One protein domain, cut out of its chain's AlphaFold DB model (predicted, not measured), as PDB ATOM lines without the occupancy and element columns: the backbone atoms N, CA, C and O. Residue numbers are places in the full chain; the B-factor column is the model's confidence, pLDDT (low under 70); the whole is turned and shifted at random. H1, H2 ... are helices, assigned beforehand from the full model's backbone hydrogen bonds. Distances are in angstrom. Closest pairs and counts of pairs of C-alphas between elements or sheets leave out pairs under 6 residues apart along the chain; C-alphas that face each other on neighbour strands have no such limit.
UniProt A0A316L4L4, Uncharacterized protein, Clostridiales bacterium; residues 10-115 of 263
ATOM      1  N   GLU A  10      19.004  -1.909 -10.918       94.12
ATOM      2  CA  GLU A  10      20.362  -1.363 -10.897       94.12
ATOM      3  C   GLU A  10      21.402  -2.493 -10.896       94.12
ATOM      4  O   GLU A  10      22.393  -2.443 -11.627       94.12
ATOM      5  N   CYS A  11      21.156  -3.555 -10.122       93.19
ATOM      6  CA  CYS A  11      22.027  -4.728 -10.105       93.19
ATOM      7  C   CYS A  11      22.014  -5.462 -11.454       93.19
ATOM      8  O   CYS A  11      23.080  -5.859 -11.922       93.19
ATOM      9  N   ILE A  12      20.852  -5.585 -12.108       93.00
ATOM     10  CA  ILE A  12      20.733  -6.149 -13.466       93.00
ATOM     11  C   ILE A  12      21.598  -5.357 -14.449       93.00
ATOM     12  O   ILE A  12      22.458  -5.927 -15.124       93.00
ATOM     13  N   HIS A  13      21.427  -4.034 -14.479       92.88
ATOM     14  CA  HIS A  13      22.183  -3.159 -15.369       92.88
ATOM     15  C   HIS A  13      23.697  -3.272 -15.133       92.88
ATOM     16  O   HIS A  13      24.478  -3.403 -16.075       92.88
ATOM     17  N   ARG A  14      24.128  -3.284 -13.867       90.25
ATOM     18  CA  ARG A  14      25.544  -3.440 -13.508       90.25
ATOM     19  C   ARG A  14      26.106  -4.809 -13.885       90.25
ATOM     20  O   ARG A  14      27.222  -4.880 -14.390       90.25
ATOM     21  N   ALA A  15      25.347  -5.883 -13.677       90.50
ATOM     22  CA  ALA A  15      25.747  -7.230 -14.079       90.50
ATOM     23  C   ALA A  15      25.902  -7.343 -15.605       90.50
ATOM     24  O   ALA A  15      26.846  -7.967 -16.091       90.50
ATOM     25  N   ASN A  16      25.016  -6.699 -16.369       90.88
ATOM     26  CA  ASN A  16      25.136  -6.589 -17.821       90.88
ATOM     27  C   ASN A  16      26.400  -5.825 -18.219       90.88
ATOM     28  O   ASN A  16      27.182  -6.333 -19.016       90.88
ATOM     29  N   HIS A  17      26.639  -4.660 -17.612       87.44
ATOM     30  CA  HIS A  17      27.812  -3.834 -17.895       87.44
ATOM     31  C   HIS A  17      29.140  -4.552 -17.610       87.44
ATOM     32  O   HIS A  17      30.079  -4.459 -18.396       87.44
ATOM     33  N   ASN A  18      29.217  -5.306 -16.512       84.50
ATOM     34  CA  ASN A  18      30.425  -6.045 -16.137       84.50
ATOM     35  C   ASN A  18      30.617  -7.351 -16.930       84.50
ATOM     36  O   ASN A  18      31.669  -7.991 -16.834       84.50
ATOM     37  N   SER A  19      29.605  -7.785 -17.683       82.81
ATOM     38  CA  SER A  19      29.662  -9.006 -18.477       82.81
ATOM     39  C   SER A  19      30.251  -8.741 -19.856       82.81
ATOM     40  O   SER A  19      29.822  -7.842 -20.570       82.81
ATOM     41  N   MET A  20      31.136  -9.632 -20.302       78.50
ATOM     42  CA  MET A  20      31.639  -9.637 -21.680       78.50
ATOM     43  C   MET A  20      30.513  -9.755 -22.724       78.50
ATOM     44  O   MET A  20      30.632  -9.227 -23.821       78.50
ATOM     45  N   SER A  21      29.418 -10.446 -22.385       81.44
ATOM     46  CA  SER A  21      28.264 -10.632 -23.275       81.44
ATOM     47  C   SER A  21      27.244  -9.494 -23.226       81.44
ATOM     48  O   SER A  21      26.313  -9.492 -24.028       81.44
ATOM     49  N   GLY A  22      27.346  -8.583 -22.251       85.81
ATOM     50  CA  GLY A  22      26.364  -7.517 -22.036       85.81
ATOM     51  C   GLY A  22      24.984  -7.968 -21.534       85.81
ATOM     52  O   GLY A  22      24.103  -7.128 -21.423       85.81
ATOM     53  N   LYS A  23      24.767  -9.266 -21.262       89.75
ATOM     54  CA  LYS A  23      23.420  -9.844 -21.030       89.75
ATOM     55  C   LYS A  23      23.291 -10.724 -19.785       89.75
ATOM     56  O   LYS A  23      22.348 -11.502 -19.665       89.75
ATOM     57  N   ARG A  24      24.271 -10.696 -18.879       88.25
ATOM     58  CA  ARG A  24      24.275 -11.616 -17.730       88.25
ATOM     59  C   ARG A  24      23.118 -11.352 -16.763       88.25
ATOM     60  O   ARG A  24      22.439 -12.291 -16.365       88.25
ATOM     61  N   GLY A  25      22.872 -10.087 -16.428       91.06
ATOM     62  CA  GLY A  25      21.730  -9.673 -15.616       91.06
ATOM     63  C   GLY A  25      20.394 -10.029 -16.272       91.06
ATOM     64  O   GLY A  25      19.511 -10.547 -15.594       91.06
ATOM     65  N   ASP A  26      20.278  -9.842 -17.591       93.19
ATOM     66  CA  ASP A  26      19.067 -10.209 -18.347       93.19
ATOM     67  C   ASP A  26      18.801 -11.720 -18.299       93.19
ATOM     68  O   ASP A  26      17.656 -12.147 -18.164       93.19
ATOM     69  N   GLY A  27      19.862 -12.533 -18.357       92.00
ATOM     70  CA  GLY A  27      19.773 -13.986 -18.204       92.00
ATOM     71  C   GLY A  27      19.192 -14.390 -16.849       92.00
ATOM     72  O   GLY A  27      18.244 -15.167 -16.789       92.00
ATOM     73  N   HIS A  28      19.680 -13.795 -15.758       92.19
ATOM     74  CA  HIS A  28      19.134 -14.071 -14.426       92.19
ATOM     75  C   HIS A  28      17.687 -13.598 -14.263       92.19
ATOM     76  O   HIS A  28      16.900 -14.280 -13.608       92.19
ATOM     77  N   LEU A  29      17.315 -12.464 -14.865       94.50
ATOM     78  CA  LEU A  29      15.927 -11.995 -14.871       94.50
ATOM     79  C   LEU A  29      15.005 -12.972 -15.615       94.50
ATOM     80  O   LEU A  29      13.900 -13.263 -15.146       94.50
ATOM     81  N   HIS A  30      15.465 -13.499 -16.749       94.06
ATOM     82  CA  HIS A  30      14.743 -14.508 -17.515       94.06
ATOM     83  C   HIS A  30      14.522 -15.787 -16.696       94.06
ATOM     84  O   HIS A  30      13.380 -16.224 -16.543       94.06
ATOM     85  N   ASP A  31      15.585 -16.332 -16.100       93.12
ATOM     86  CA  ASP A  31      15.514 -17.541 -15.272       93.12
ATOM     87  C   ASP A  31      14.606 -17.347 -14.050       93.12
ATOM     88  O   ASP A  31      13.777 -18.207 -13.743       93.12
ATOM     89  N   TYR A  32      14.714 -16.197 -13.376       96.25
ATOM     90  CA  TYR A  32      13.847 -15.839 -12.254       96.25
ATOM     91  C   TYR A  32      12.373 -15.864 -12.662       96.25
ATOM     92  O   TYR A  32      11.554 -16.504 -12.004       96.25
ATOM     93  N   THR A  33      12.050 -15.234 -13.794       94.75
ATOM     94  CA  THR A  33      10.682 -15.174 -14.324       94.75
ATOM     95  C   THR A  33      10.147 -16.567 -14.655       94.75
ATOM     96  O   THR A  33       9.006 -16.884 -14.315       94.75
ATOM     97  N   ILE A  34      10.970 -17.433 -15.260       94.31
ATOM     98  CA  ILE A  34      10.601 -18.830 -15.536       94.31
ATOM     99  C   ILE A  34      10.251 -19.562 -14.242       94.31
ATOM    100  O   ILE A  34       9.199 -20.199 -14.165       94.31
ATOM    101  N   TYR A  35      11.106 -19.485 -13.220       94.06
ATOM    102  CA  TYR A  35      10.848 -20.173 -11.956       94.06
ATOM    103  C   TYR A  35       9.631 -19.605 -11.218       94.06
ATOM    104  O   TYR A  35       8.854 -20.383 -10.666       94.06
ATOM    105  N   CYS A  36       9.404 -18.289 -11.262       94.44
ATOM    106  CA  CYS A  36       8.185 -17.685 -10.728       94.44
ATOM    107  C   CYS A  36       6.930 -18.239 -11.406       94.44
ATOM    108  O   CYS A  36       6.006 -18.666 -10.714       94.44
ATOM    109  N   ASN A  37       6.912 -18.293 -12.740       91.88
ATOM    110  CA  ASN A  37       5.778 -18.824 -13.497       91.88
ATOM    111  C   ASN A  37       5.519 -20.299 -13.163       91.88
ATOM    112  O   ASN A  37       4.380 -20.673 -12.899       91.88
ATOM    113  N   ARG A  38       6.575 -21.116 -13.055       90.62
ATOM    114  CA  ARG A  38       6.446 -22.521 -12.636       90.62
ATOM    115  C   ARG A  38       5.795 -22.662 -11.262       90.62
ATOM    116  O   ARG A  38       4.864 -23.442 -11.115       90.62
ATOM    117  N   ILE A  39       6.243 -21.895 -10.263       90.62
ATOM    118  CA  ILE A  39       5.657 -21.933  -8.908       90.62
ATOM    119  C   ILE A  39       4.177 -21.519  -8.940       90.62
ATOM    120  O   ILE A  39       3.353 -22.093  -8.225       90.62
ATOM    121  N   MET A  40       3.821 -20.546  -9.780       89.75
ATOM    122  CA  MET A  40       2.435 -20.099  -9.940       89.75
ATOM    123  C   MET A  40       1.522 -21.187 -10.519       89.75
ATOM    124  O   MET A  40       0.358 -21.269 -10.117       89.75
ATOM    125  N   GLU A  41       2.047 -22.043 -11.396       87.62
ATOM    126  CA  GLU A  41       1.329 -23.171 -12.005       87.62
ATOM    127  C   GLU A  41       1.142 -24.365 -11.054       87.62
ATOM    128  O   GLU A  41       0.284 -25.216 -11.291       87.62
ATOM    129  N   TRP A  42       1.903 -24.447  -9.957       85.06
ATOM    130  CA  TRP A  42       1.814 -25.584  -9.042       85.06
ATOM    131  C   TRP A  42       0.444 -25.662  -8.338       85.06
ATOM    132  O   TRP A  42      -0.084 -24.637  -7.887       85.06
ATOM    133  N   PRO A  43      -0.139 -26.870  -8.177       80.25
ATOM    134  CA  PRO A  43      -1.429 -27.088  -7.521       80.25
ATOM    135  C   PRO A  43      -1.299 -27.068  -5.985       80.25
ATOM    136  O   PRO A  43      -1.678 -28.010  -5.295       80.25
ATOM    137  N   ILE A  44      -0.729 -25.990  -5.447       80.19
ATOM    138  CA  ILE A  44      -0.509 -25.748  -4.014       80.19
ATOM    139  C   ILE A  44      -1.234 -24.469  -3.573       80.19
ATOM    140  O   ILE A  44      -1.644 -23.664  -4.410       80.19
ATOM    141  N   SER A  45      -1.394 -24.266  -2.262       83.69
ATOM    142  CA  SER A  45      -2.061 -23.074  -1.726       83.69
ATOM    143  C   SER A  45      -1.303 -21.781  -2.046       83.69
ATOM    144  O   SER A  45      -0.074 -21.767  -2.126       83.69
ATOM    145  N   ASP A  46      -2.032 -20.670  -2.161       85.88
ATOM    146  CA  ASP A  46      -1.457 -19.342  -2.418       85.88
ATOM    147  C   ASP A  46      -0.420 -18.929  -1.363       85.88
ATOM    148  O   ASP A  46       0.592 -18.316  -1.691       85.88
ATOM    149  N   GLU A  47      -0.631 -19.311  -0.101       85.25
ATOM    150  CA  GLU A  47       0.330 -19.057   0.974       85.25
ATOM    151  C   GLU A  47       1.660 -19.789   0.728       85.25
ATOM    152  O   GLU A  47       2.733 -19.191   0.849       85.25
ATOM    153  N   LYS A  48       1.601 -21.062   0.303       82.69
ATOM    154  CA  LYS A  48       2.791 -21.836  -0.080       82.69
ATOM    155  C   LYS A  48       3.484 -21.205  -1.286       82.69
ATOM    156  O   LYS A  48       4.706 -21.062  -1.270       82.69
ATOM    157  N   LYS A  49       2.723 -20.777  -2.301       90.12
ATOM    158  CA  LYS A  49       3.277 -20.079  -3.476       90.12
ATOM    159  C   LYS A  49       4.031 -18.821  -3.065       90.12
ATOM    160  O   LYS A  49       5.170 -18.642  -3.486       90.12
ATOM    161  N   GLN A  50       3.439 -17.989  -2.207       92.25
ATOM    162  CA  GLN A  50       4.071 -16.747  -1.768       92.25
ATOM    163  C   GLN A  50       5.394 -17.004  -1.034       92.25
ATOM    164  O   GLN A  50       6.397 -16.378  -1.372       92.25
ATOM    165  N   LYS A  51       5.438 -17.963  -0.096       89.88
ATOM    166  CA  LYS A  51       6.679 -18.316   0.622       89.88
ATOM    167  C   LYS A  51       7.783 -18.799  -0.321       89.88
ATOM    168  O   LYS A  51       8.944 -18.418  -0.173       89.88
ATOM    169  N   LEU A  52       7.428 -19.616  -1.313       91.31
ATOM    170  CA  LEU A  52       8.377 -20.107  -2.312       91.31
ATOM    171  C   LEU A  52       8.902 -18.978  -3.207       91.31
ATOM    172  O   LEU A  52      10.108 -18.899  -3.436       91.31
ATOM    173  N   LEU A  53       8.027 -18.077  -3.657       95.00
ATOM    174  CA  LEU A  53       8.410 -16.907  -4.450       95.00
ATOM    175  C   LEU A  53       9.307 -15.945  -3.668       95.00
ATOM    176  O   LEU A  53      10.279 -15.434  -4.220       95.00
ATOM    177  N   ASP A  54       9.024 -15.733  -2.382       93.88
ATOM    178  CA  ASP A  54       9.834 -14.879  -1.512       93.88
ATOM    179  C   ASP A  54      11.253 -15.429  -1.335       93.88
ATOM    180  O   ASP A  54      12.228 -14.677  -1.405       93.88
ATOM    181  N   LYS A  55      11.390 -16.748  -1.177       91.50
ATOM    182  CA  LYS A  55      12.701 -17.394  -1.062       91.50
ATOM    183  C   LYS A  55      13.449 -17.455  -2.389       91.50
ATOM    184  O   LYS A  55      14.667 -17.272  -2.421       91.50
ATOM    185  N   LEU A  56      12.736 -17.688  -3.491       95.00
ATOM    186  CA  LEU A  56      13.300 -17.600  -4.835       95.00
ATOM    187  C   LEU A  56      13.850 -16.190  -5.082       95.00
ATOM    188  O   LEU A  56      14.984 -16.047  -5.537       95.00
ATOM    189  N   TYR A  57      13.082 -15.161  -4.709       96.19
ATOM    190  CA  TYR A  57      13.509 -13.768  -4.774       96.19
ATOM    191  C   TYR A  57      14.780 -13.526  -3.960       96.19
ATOM    192  O   TYR A  57      15.726 -12.949  -4.484       96.19
ATOM    193  N   GLU A  58      14.852 -13.995  -2.711       94.19
ATOM    194  CA  GLU A  58      16.047 -13.841  -1.871       94.19
ATOM    195  C   GLU A  58      17.298 -14.443  -2.536       94.19
ATOM    196  O   GLU A  58      18.340 -13.785  -2.625       94.19
ATOM    197  N   LYS A  59      17.182 -15.667  -3.068       94.19
ATOM    198  CA  LYS A  59      18.286 -16.362  -3.744       94.19
ATOM    199  C   LYS A  59      18.739 -15.632  -5.010       94.19
ATOM    200  O   LYS A  59      19.936 -15.402  -5.181       94.19
ATOM    201  N   PHE A  60      17.804 -15.225  -5.867       95.62
ATOM    202  CA  PHE A  60      18.122 -14.490  -7.096       95.62
ATOM    203  C   PHE A  60      18.634 -13.074  -6.822       95.62
ATOM    204  O   PHE A  60      19.545 -12.609  -7.503       95.62
ATOM    205  N   ASN A  61      18.118 -12.398  -5.795       94.56
ATOM    206  CA  ASN A  61      18.614 -11.089  -5.390       94.56
ATOM    207  C   ASN A  61      20.062 -11.187  -4.882       94.56
ATOM    208  O   ASN A  61      20.905 -10.354  -5.211       94.56
ATOM    209  N   ARG A  62      20.395 -12.244  -4.132       93.94
ATOM    210  CA  ARG A  62      21.781 -12.493  -3.721       93.94
ATOM    211  C   ARG A  62      22.690 -12.795  -4.915       93.94
ATOM    212  O   ARG A  62      23.803 -12.270  -4.963       93.94
ATOM    213  N   LEU A  63      22.219 -13.609  -5.859       93.81
ATOM    214  CA  LEU A  63      22.939 -13.933  -7.091       93.81
ATOM    215  C   LEU A  63      23.255 -12.662  -7.893       93.81
ATOM    216  O   LEU A  63      24.419 -12.384  -8.173       93.81
ATOM    217  N   ILE A  64      22.247 -11.827  -8.159       94.12
ATOM    218  CA  ILE A  64      22.428 -10.626  -8.979       94.12
ATOM    219  C   ILE A  64      23.293  -9.564  -8.301       94.12
ATOM    220  O   ILE A  64      24.034  -8.851  -8.974       94.12
ATOM    221  N   GLN A  65      23.263  -9.474  -6.968       93.75
ATOM    222  CA  GLN A  65      24.175  -8.610  -6.214       93.75
ATOM    223  C   GLN A  65      25.636  -9.041  -6.362       93.75
ATOM    224  O   GLN A  65      26.518  -8.184  -6.437       93.75
ATOM    225  N   LEU A  66      25.899 -10.351  -6.370       91.38
ATOM    226  CA  LEU A  66      27.242 -10.882  -6.589       91.38
ATOM    227  C   LEU A  66      27.692 -10.638  -8.026       91.38
ATOM    228  O   LEU A  66      28.810 -10.170  -8.225       91.38
ATOM    229  N   ASP A  67      26.819 -10.856  -9.006       89.12
ATOM    230  CA  ASP A  67      27.132 -10.596 -10.412       89.12
ATOM    231  C   ASP A  67      27.340  -9.111 -10.727       89.12
ATOM    232  O   ASP A  67      28.266  -8.755 -11.454       89.12
ATOM    233  N   ALA A  68      26.575  -8.212 -10.107       90.81
ATOM    234  CA  ALA A  68      26.774  -6.764 -10.216       90.81
ATOM    235  C   ALA A  68      28.128  -6.283  -9.653       90.81
ATOM    236  O   ALA A  68      28.580  -5.172  -9.959       90.81
ATOM    237  N   GLN A  69      28.769  -7.093  -8.807       89.38
ATOM    238  CA  GLN A  69      30.105  -6.855  -8.251       89.38
ATOM    239  C   GLN A  69      31.191  -7.670  -8.960       89.38
ATOM    240  O   GLN A  69      32.378  -7.397  -8.770       89.38
ATOM    241  N   HIS A  70      30.800  -8.668  -9.751       86.94
ATOM    242  CA  HIS A  70      31.728  -9.566 -10.402       86.94
ATOM    243  C   HIS A  70      32.242  -8.967 -11.704       86.94
ATOM    244  O   HIS A  70      31.484  -8.746 -12.645       86.94
ATOM    245  N   VAL A  71      33.556  -8.771 -11.778       79.44
ATOM    246  CA  VAL A  71      34.252  -8.424 -13.020       79.44
ATOM    247  C   VAL A  71      35.180  -9.578 -13.364       79.44
ATOM    248  O   VAL A  71      35.977 -10.007 -12.527       79.44
ATOM    249  N   SER A  72      35.067 -10.108 -14.583       68.94
ATOM    250  CA  SER A  72      35.904 -11.231 -15.006       68.94
ATOM    251  C   SER A  72      37.370 -10.811 -15.121       68.94
ATOM    252  O   SER A  72      37.681  -9.649 -15.389       68.94
ATOM    253  N   VAL A  73      38.288 -11.772 -14.985       69.44
ATOM    254  CA  VAL A  73      39.734 -11.536 -15.149       69.44
ATOM    255  C   VAL A  73      40.055 -10.921 -16.518       69.44
ATOM    256  O   VAL A  73      40.936 -10.072 -16.614       69.44
ATOM    257  N   LEU A  74      39.301 -11.288 -17.558       67.25
ATOM    258  CA  LEU A  74      39.458 -10.758 -18.916       67.25
ATOM    259  C   LEU A  74      39.124  -9.258 -19.003       67.25
ATOM    260  O   LEU A  74      39.814  -8.520 -19.700       67.25
ATOM    261  N   VAL A  75      38.110  -8.794 -18.265       68.44
ATOM    262  CA  VAL A  75      37.693  -7.377 -18.233       68.44
ATOM    263  C   VAL A  75      38.544  -6.571 -17.241       68.44
ATOM    264  O   VAL A  75      38.958  -5.445 -17.524       68.44
ATOM    265  N   ALA A  76      38.871  -7.166 -16.091       67.44
ATOM    266  CA  ALA A  76      39.694  -6.546 -15.057       67.44
ATOM    267  C   ALA A  76      41.162  -6.388 -15.490       67.44
ATOM    268  O   ALA A  76      41.767  -5.357 -15.199       67.44
ATOM    269  N   GLY A  77      41.716  -7.373 -16.207       64.19
ATOM    270  CA  GLY A  77      43.094  -7.356 -16.704       64.19
ATOM    271  C   GLY A  77      43.336  -6.266 -17.747       64.19
ATOM    272  O   GLY A  77      44.320  -5.540 -17.646       64.19
ATOM    273  N   ALA A  78      42.399  -6.075 -18.683       66.38
ATOM    274  CA  ALA A  78      42.460  -4.987 -19.664       66.38
ATOM    275  C   ALA A  78      42.384  -3.587 -19.018       66.38
ATOM    276  O   ALA A  78      42.909  -2.624 -19.565       66.38
ATOM    277  N   SER A  79      41.763  -3.488 -17.840       68.75
ATOM    278  CA  SER A  79      41.555  -2.233 -17.103       68.75
ATOM    279  C   SER A  79      42.544  -2.023 -15.944       68.75
ATOM    280  O   SER A  79      42.404  -1.069 -15.182       68.75
ATOM    281  N   ASN A  80      43.528  -2.918 -15.778       71.50
ATOM    282  CA  ASN A  80      44.521  -2.912 -14.695       71.50
ATOM    283  C   ASN A  80      43.928  -2.940 -13.260       71.50
ATOM    284  O   ASN A  80      44.539  -2.453 -12.307       71.50
ATOM    285  N   TYR A  81      42.731  -3.517 -13.084       72.62
ATOM    286  CA  TYR A  81      42.090  -3.698 -11.773       72.62
ATOM    287  C   TYR A  81      42.549  -4.990 -11.079       72.62
ATOM    288  O   TYR A  81      42.926  -5.972 -11.719       72.62
ATOM    289  N   ASN A  82      42.454  -5.043  -9.742       75.44
ATOM    290  CA  ASN A  82      42.763  -6.255  -8.976       75.44
ATOM    291  C   ASN A  82      41.679  -7.331  -9.175       75.44
ATOM    292  O   ASN A  82      40.721  -7.423  -8.402       75.44
ATOM    293  N   ALA A  83      41.868  -8.163 -10.199       70.44
ATOM    294  CA  ALA A  83      40.924  -9.198 -10.602       70.44
ATOM    295  C   ALA A  83      40.556 -10.165  -9.463       70.44
ATOM    296  O   ALA A  83      39.388 -10.498  -9.310       70.44
ATOM    297  N   LYS A  84      41.501 -10.534  -8.584       71.50
ATOM    298  CA  LYS A  84      41.232 -11.448  -7.454       71.50
ATOM    299  C   LYS A  84      40.220 -10.893  -6.447       71.50
ATOM    300  O   LYS A  84      39.532 -11.663  -5.789       71.50
ATOM    301  N   LYS A  85      40.129  -9.567  -6.292       75.50
ATOM    302  CA  LYS A  85      39.146  -8.940  -5.386       75.50
ATOM    303  C   LYS A  85      37.748  -8.865  -6.004       75.50
ATOM    304  O   LYS A  85      36.759  -8.941  -5.270       75.50
ATOM    305  N   LEU A  86      37.687  -8.709  -7.326       78.62
ATOM    306  CA  LEU A  86      36.460  -8.555  -8.115       78.62
ATOM    307  C   LEU A  86      35.906  -9.891  -8.621       78.62
ATOM    308  O   LEU A  86      34.768  -9.961  -9.078       78.62
ATOM    309  N   ASP A  87      36.683 -10.963  -8.521       82.31
ATOM    310  CA  ASP A  87      36.212 -12.294  -8.845       82.31
ATOM    311  C   ASP A  87      35.247 -12.802  -7.762       82.31
ATOM    312  O   ASP A  87      35.554 -12.806  -6.563       82.31
ATOM    313  N   LYS A  88      34.040 -13.172  -8.197       85.62
ATOM    314  CA  LYS A  88      32.992 -13.812  -7.393       85.62
ATOM    315  C   LYS A  88      32.486 -15.087  -8.070       85.62
ATOM    316  O   LYS A  88      31.470 -15.618  -7.627       85.62
ATOM    317  N   GLY A  89      33.175 -15.571  -9.110       84.62
ATOM    318  CA  GLY A  89      32.720 -16.664  -9.968       84.62
ATOM    319  C   GLY A  89      32.330 -17.914  -9.185       84.62
ATOM    320  O   GLY A  89      31.230 -18.424  -9.372       84.62
ATOM    321  N   ASP A  90      33.155 -18.335  -8.224       86.69
ATOM    322  CA  ASP A  90      32.863 -19.511  -7.391       86.69
ATOM    323  C   ASP A  90      31.582 -19.343  -6.557       86.69
ATOM    324  O   ASP A  90      30.786 -20.273  -6.438       86.69
ATOM    325  N   GLN A  91      31.345 -18.150  -5.998       89.38
ATOM    326  CA  GLN A  91      30.140 -17.874  -5.203       89.38
ATOM    327  C   GLN A  91      28.889 -17.828  -6.085       89.38
ATOM    328  O   GLN A  91      27.844 -18.351  -5.700       89.38
ATOM    329  N   ILE A  92      29.005 -17.222  -7.268       91.31
ATOM    330  CA  ILE A  92      27.938 -17.156  -8.274       91.31
ATOM    331  C   ILE A  92      27.563 -18.564  -8.735       91.31
ATOM    332  O   ILE A  92      26.380 -18.908  -8.767       91.31
ATOM    333  N   LEU A  93      28.562 -19.400  -9.035       89.88
ATOM    334  CA  LEU A  93      28.355 -20.780  -9.463       89.88
ATOM    335  C   LEU A  93      27.700 -21.611  -8.356       89.88
ATOM    336  O   LEU A  93      26.740 -22.332  -8.622       89.88
ATOM    337  N   ALA A  94      28.174 -21.470  -7.116       90.31
ATOM    338  CA  ALA A  94      27.609 -22.172  -5.969       90.31
ATOM    339  C   ALA A  94      26.126 -21.823  -5.760       90.31
ATOM    340  O   ALA A  94      25.297 -22.725  -5.651       90.31
ATOM    341  N   ILE A  95      25.768 -20.533  -5.773       91.19
ATOM    342  CA  ILE A  95      24.372 -20.096  -5.594       91.19
ATOM    343  C   ILE A  95      23.500 -20.518  -6.779       91.19
ATOM    344  O   ILE A  95      22.376 -20.974  -6.574       91.19
ATOM    345  N   SER A  96      24.009 -20.412  -8.008       90.38
ATOM    346  CA  SER A  96      23.287 -20.873  -9.199       90.38
ATOM    347  C   SER A  96      22.979 -22.374  -9.122       90.38
ATOM    348  O   SER A  96      21.848 -22.782  -9.385       90.38
ATOM    349  N   SER A  97      23.951 -23.188  -8.693       90.06
ATOM    350  CA  SER A  97      23.756 -24.625  -8.460       90.06
ATOM    351  C   SER A  97      22.707 -24.874  -7.379       90.06
ATOM    352  O   SER A  97      21.785 -25.660  -7.586       90.06
ATOM    353  N   GLU A  98      22.799 -24.156  -6.257       89.25
ATOM    354  CA  GLU A  98      21.861 -24.284  -5.141       89.25
ATOM    355  C   GLU A  98      20.417 -23.976  -5.567       89.25
ATOM    356  O   GLU A  98      19.496 -24.696  -5.182       89.25
ATOM    357  N   ILE A  99      20.203 -22.940  -6.387       91.38
ATOM    358  CA  ILE A  99      18.880 -22.592  -6.930       91.38
ATOM    359  C   ILE A  99      18.324 -23.739  -7.779       91.38
ATOM    360  O   ILE A  99      17.182 -24.153  -7.580       91.38
ATOM    361  N   VAL A 100      19.124 -24.264  -8.714       90.38
ATOM    362  CA  VAL A 100      18.694 -25.336  -9.625       90.38
ATOM    363  C   VAL A 100      18.384 -26.619  -8.857       90.38
ATOM    364  O   VAL A 100      17.369 -27.268  -9.114       90.38
ATOM    365  N   GLU A 101      19.242 -27.003  -7.915       87.06
ATOM    366  CA  GLU A 101      19.037 -28.189  -7.080       87.06
ATOM    367  C   GLU A 101      17.789 -28.060  -6.211       87.06
ATOM    368  O   GLU A 101      16.995 -29.002  -6.140       87.06
ATOM    369  N   TRP A 102      17.584 -26.886  -5.612       89.75
ATOM    370  CA  TRP A 102      16.408 -26.591  -4.804       89.75
ATOM    371  C   TRP A 102      15.116 -26.664  -5.628       89.75
ATOM    372  O   TRP A 102      14.186 -27.361  -5.226       89.75
ATOM    373  N   MET A 103      15.073 -26.052  -6.816       88.88
ATOM    374  CA  MET A 103      13.902 -26.136  -7.701       88.88
ATOM    375  C   MET A 103      13.612 -27.573  -8.143       88.88
ATOM    376  O   MET A 103      12.474 -28.028  -8.043       88.88
ATOM    377  N   LYS A 104      14.638 -28.338  -8.543       85.38
ATOM    378  CA  LYS A 104      14.483 -29.762  -8.897       85.38
ATOM    379  C   LYS A 104      13.998 -30.608  -7.725       85.38
ATOM    380  O   LYS A 104      13.349 -31.633  -7.926       85.38
ATOM    381  N   GLN A 105      14.388 -30.269  -6.501       80.81
ATOM    382  CA  GLN A 105      13.898 -30.957  -5.314       80.81
ATOM    383  C   GLN A 105      12.404 -30.679  -5.112       80.81
ATOM    384  O   GLN A 105      11.643 -31.636  -4.999       80.81
ATOM    385  N   LEU A 106      11.985 -29.412  -5.161       82.31
ATOM    386  CA  LEU A 106      10.575 -29.029  -5.031       82.31
ATOM    387  C   LEU A 106       9.694 -29.680  -6.107       82.31
ATOM    388  O   LEU A 106       8.649 -30.237  -5.790       82.31
ATOM    389  N   GLU A 107      10.138 -29.674  -7.368       80.50
ATOM    390  CA  GLU A 107       9.415 -30.313  -8.476       80.50
ATOM    391  C   GLU A 107       9.254 -31.827  -8.251       80.50
ATOM    392  O   GLU A 107       8.167 -32.371  -8.446       80.50
ATOM    393  N   ARG A 108      10.306 -32.513  -7.782       73.88
ATOM    394  CA  ARG A 108      10.241 -33.946  -7.446       73.88
ATOM    395  C   ARG A 108       9.307 -34.226  -6.277       73.88
ATOM    396  O   ARG A 108       8.596 -35.224  -6.300       73.88
ATOM    397  N   GLU A 109       9.317 -33.374  -5.260       68.44
ATOM    398  CA  GLU A 109       8.438 -33.519  -4.102       68.44
ATOM    399  C   GLU A 109       6.972 -33.318  -4.481       68.44
ATOM    400  O   GLU A 109       6.133 -34.115  -4.068       68.44
ATOM    401  N   LEU A 110       6.683 -32.325  -5.323       72.38
ATOM    402  CA  LEU A 110       5.349 -32.089  -5.861       72.38
ATOM    403  C   LEU A 110       4.877 -33.262  -6.729       72.38
ATOM    404  O   LEU A 110       3.760 -33.741  -6.561       72.38
ATOM    405  N   GLN A 111       5.732 -33.765  -7.627       64.06
ATOM    406  CA  GLN A 111       5.432 -34.960  -8.420       64.06
ATOM    407  C   GLN A 111       5.193 -36.176  -7.529       64.06
ATOM    408  O   GLN A 111       4.254 -36.927  -7.766       64.06
ATOM    409  N   TYR A 112       5.999 -36.365  -6.484       63.41
ATOM    410  CA  TYR A 112       5.776 -37.439  -5.527       63.41
ATOM    411  C   TYR A 112       4.439 -37.274  -4.806       63.41
ATOM    412  O   TYR A 112       3.739 -38.256  -4.661       63.41
ATOM    413  N   GLU A 113       4.040 -36.075  -4.382       62.09
ATOM    414  CA  GLU A 113       2.738 -35.857  -3.729       62.09
ATOM    415  C   GLU A 113       1.552 -36.084  -4.673       62.09
ATOM    416  O   GLU A 113       0.536 -36.645  -4.262       62.09
ATOM    417  N   ILE A 114       1.699 -35.717  -5.947       58.06
ATOM    418  CA  ILE A 114       0.716 -36.019  -6.992       58.06
ATOM    419  C   ILE A 114       0.622 -37.537  -7.214       58.06
ATOM    420  O   ILE A 114      -0.482 -38.075  -7.202       58.06
ATOM    421  N   ASN A 115       1.760 -38.229  -7.326       50.03
ATOM    422  CA  ASN A 115       1.846 -39.669  -7.613       50.03
ATOM    423  C   ASN A 115       1.626 -40.563  -6.373       50.03
ATOM    424  O   ASN A 115       1.358 -41.756  -6.495       50.03
TER     425      ASN A 115
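What this domain is: This is residues 10 to 115 of the 263 residues of an uncharacterized protein of Clostridiales bacterium (UniProt A0A316L4L4). Three long helices, H2, H3 and H6, run up and down as a loose bundle; short H1 packs where H2 begins and H3 ends, and H4 and H5 form a small head beyond. The 106 printed residues, with six named helices and no named strand, are all helix in class. The whole is loose, radius of gyration of the C-alphas 16.4 A, a rod spanning 56 by 22 by 19 A.

How they stand to each other: H1, residues 10 to 18, touches H2, residues 24 to 41, at residues 24 to 29 alone; the closest C-alphas, Ile 12 and Gly 25, are 4.2 A apart. H2 and H3, residues 46 to 67, form a hairpin at a shallow tilt of 9 degrees, the C-alphas of Ile 39 and Lys 49 closest at 6.2 A. H4, residues 73 to 78, touches H5, residues 83 to 86; their closest C-alphas, Val 73 and Ala 83, are 5.2 A apart. H6, residues 89 to 115, touches H3 with residues 91 to 99 alone, opposite ways at a shallow tilt of 18 degrees; the C-alphas of Leu 63 and Ile 92 are closest, at 6.1 A. Every O i to N i+4 pair is within hydrogen-bond range in H1, H2, H3 and H6, and 1 of 2 in H4; H5 is too short for one.

Where its parts are: H1 begins at C-alpha 10 (20.362, -1.363, -10.897). H2 is 26.3 A long, H3 30.9 A and H6 38.6 A, ending at C-alpha 115 (1.846, -39.669, -7.613).

The domain as a whole: The printed part has no cut, and its five links are tight. Residues 72 to 79, 109 and 111 to 115 have pLDDT under 70.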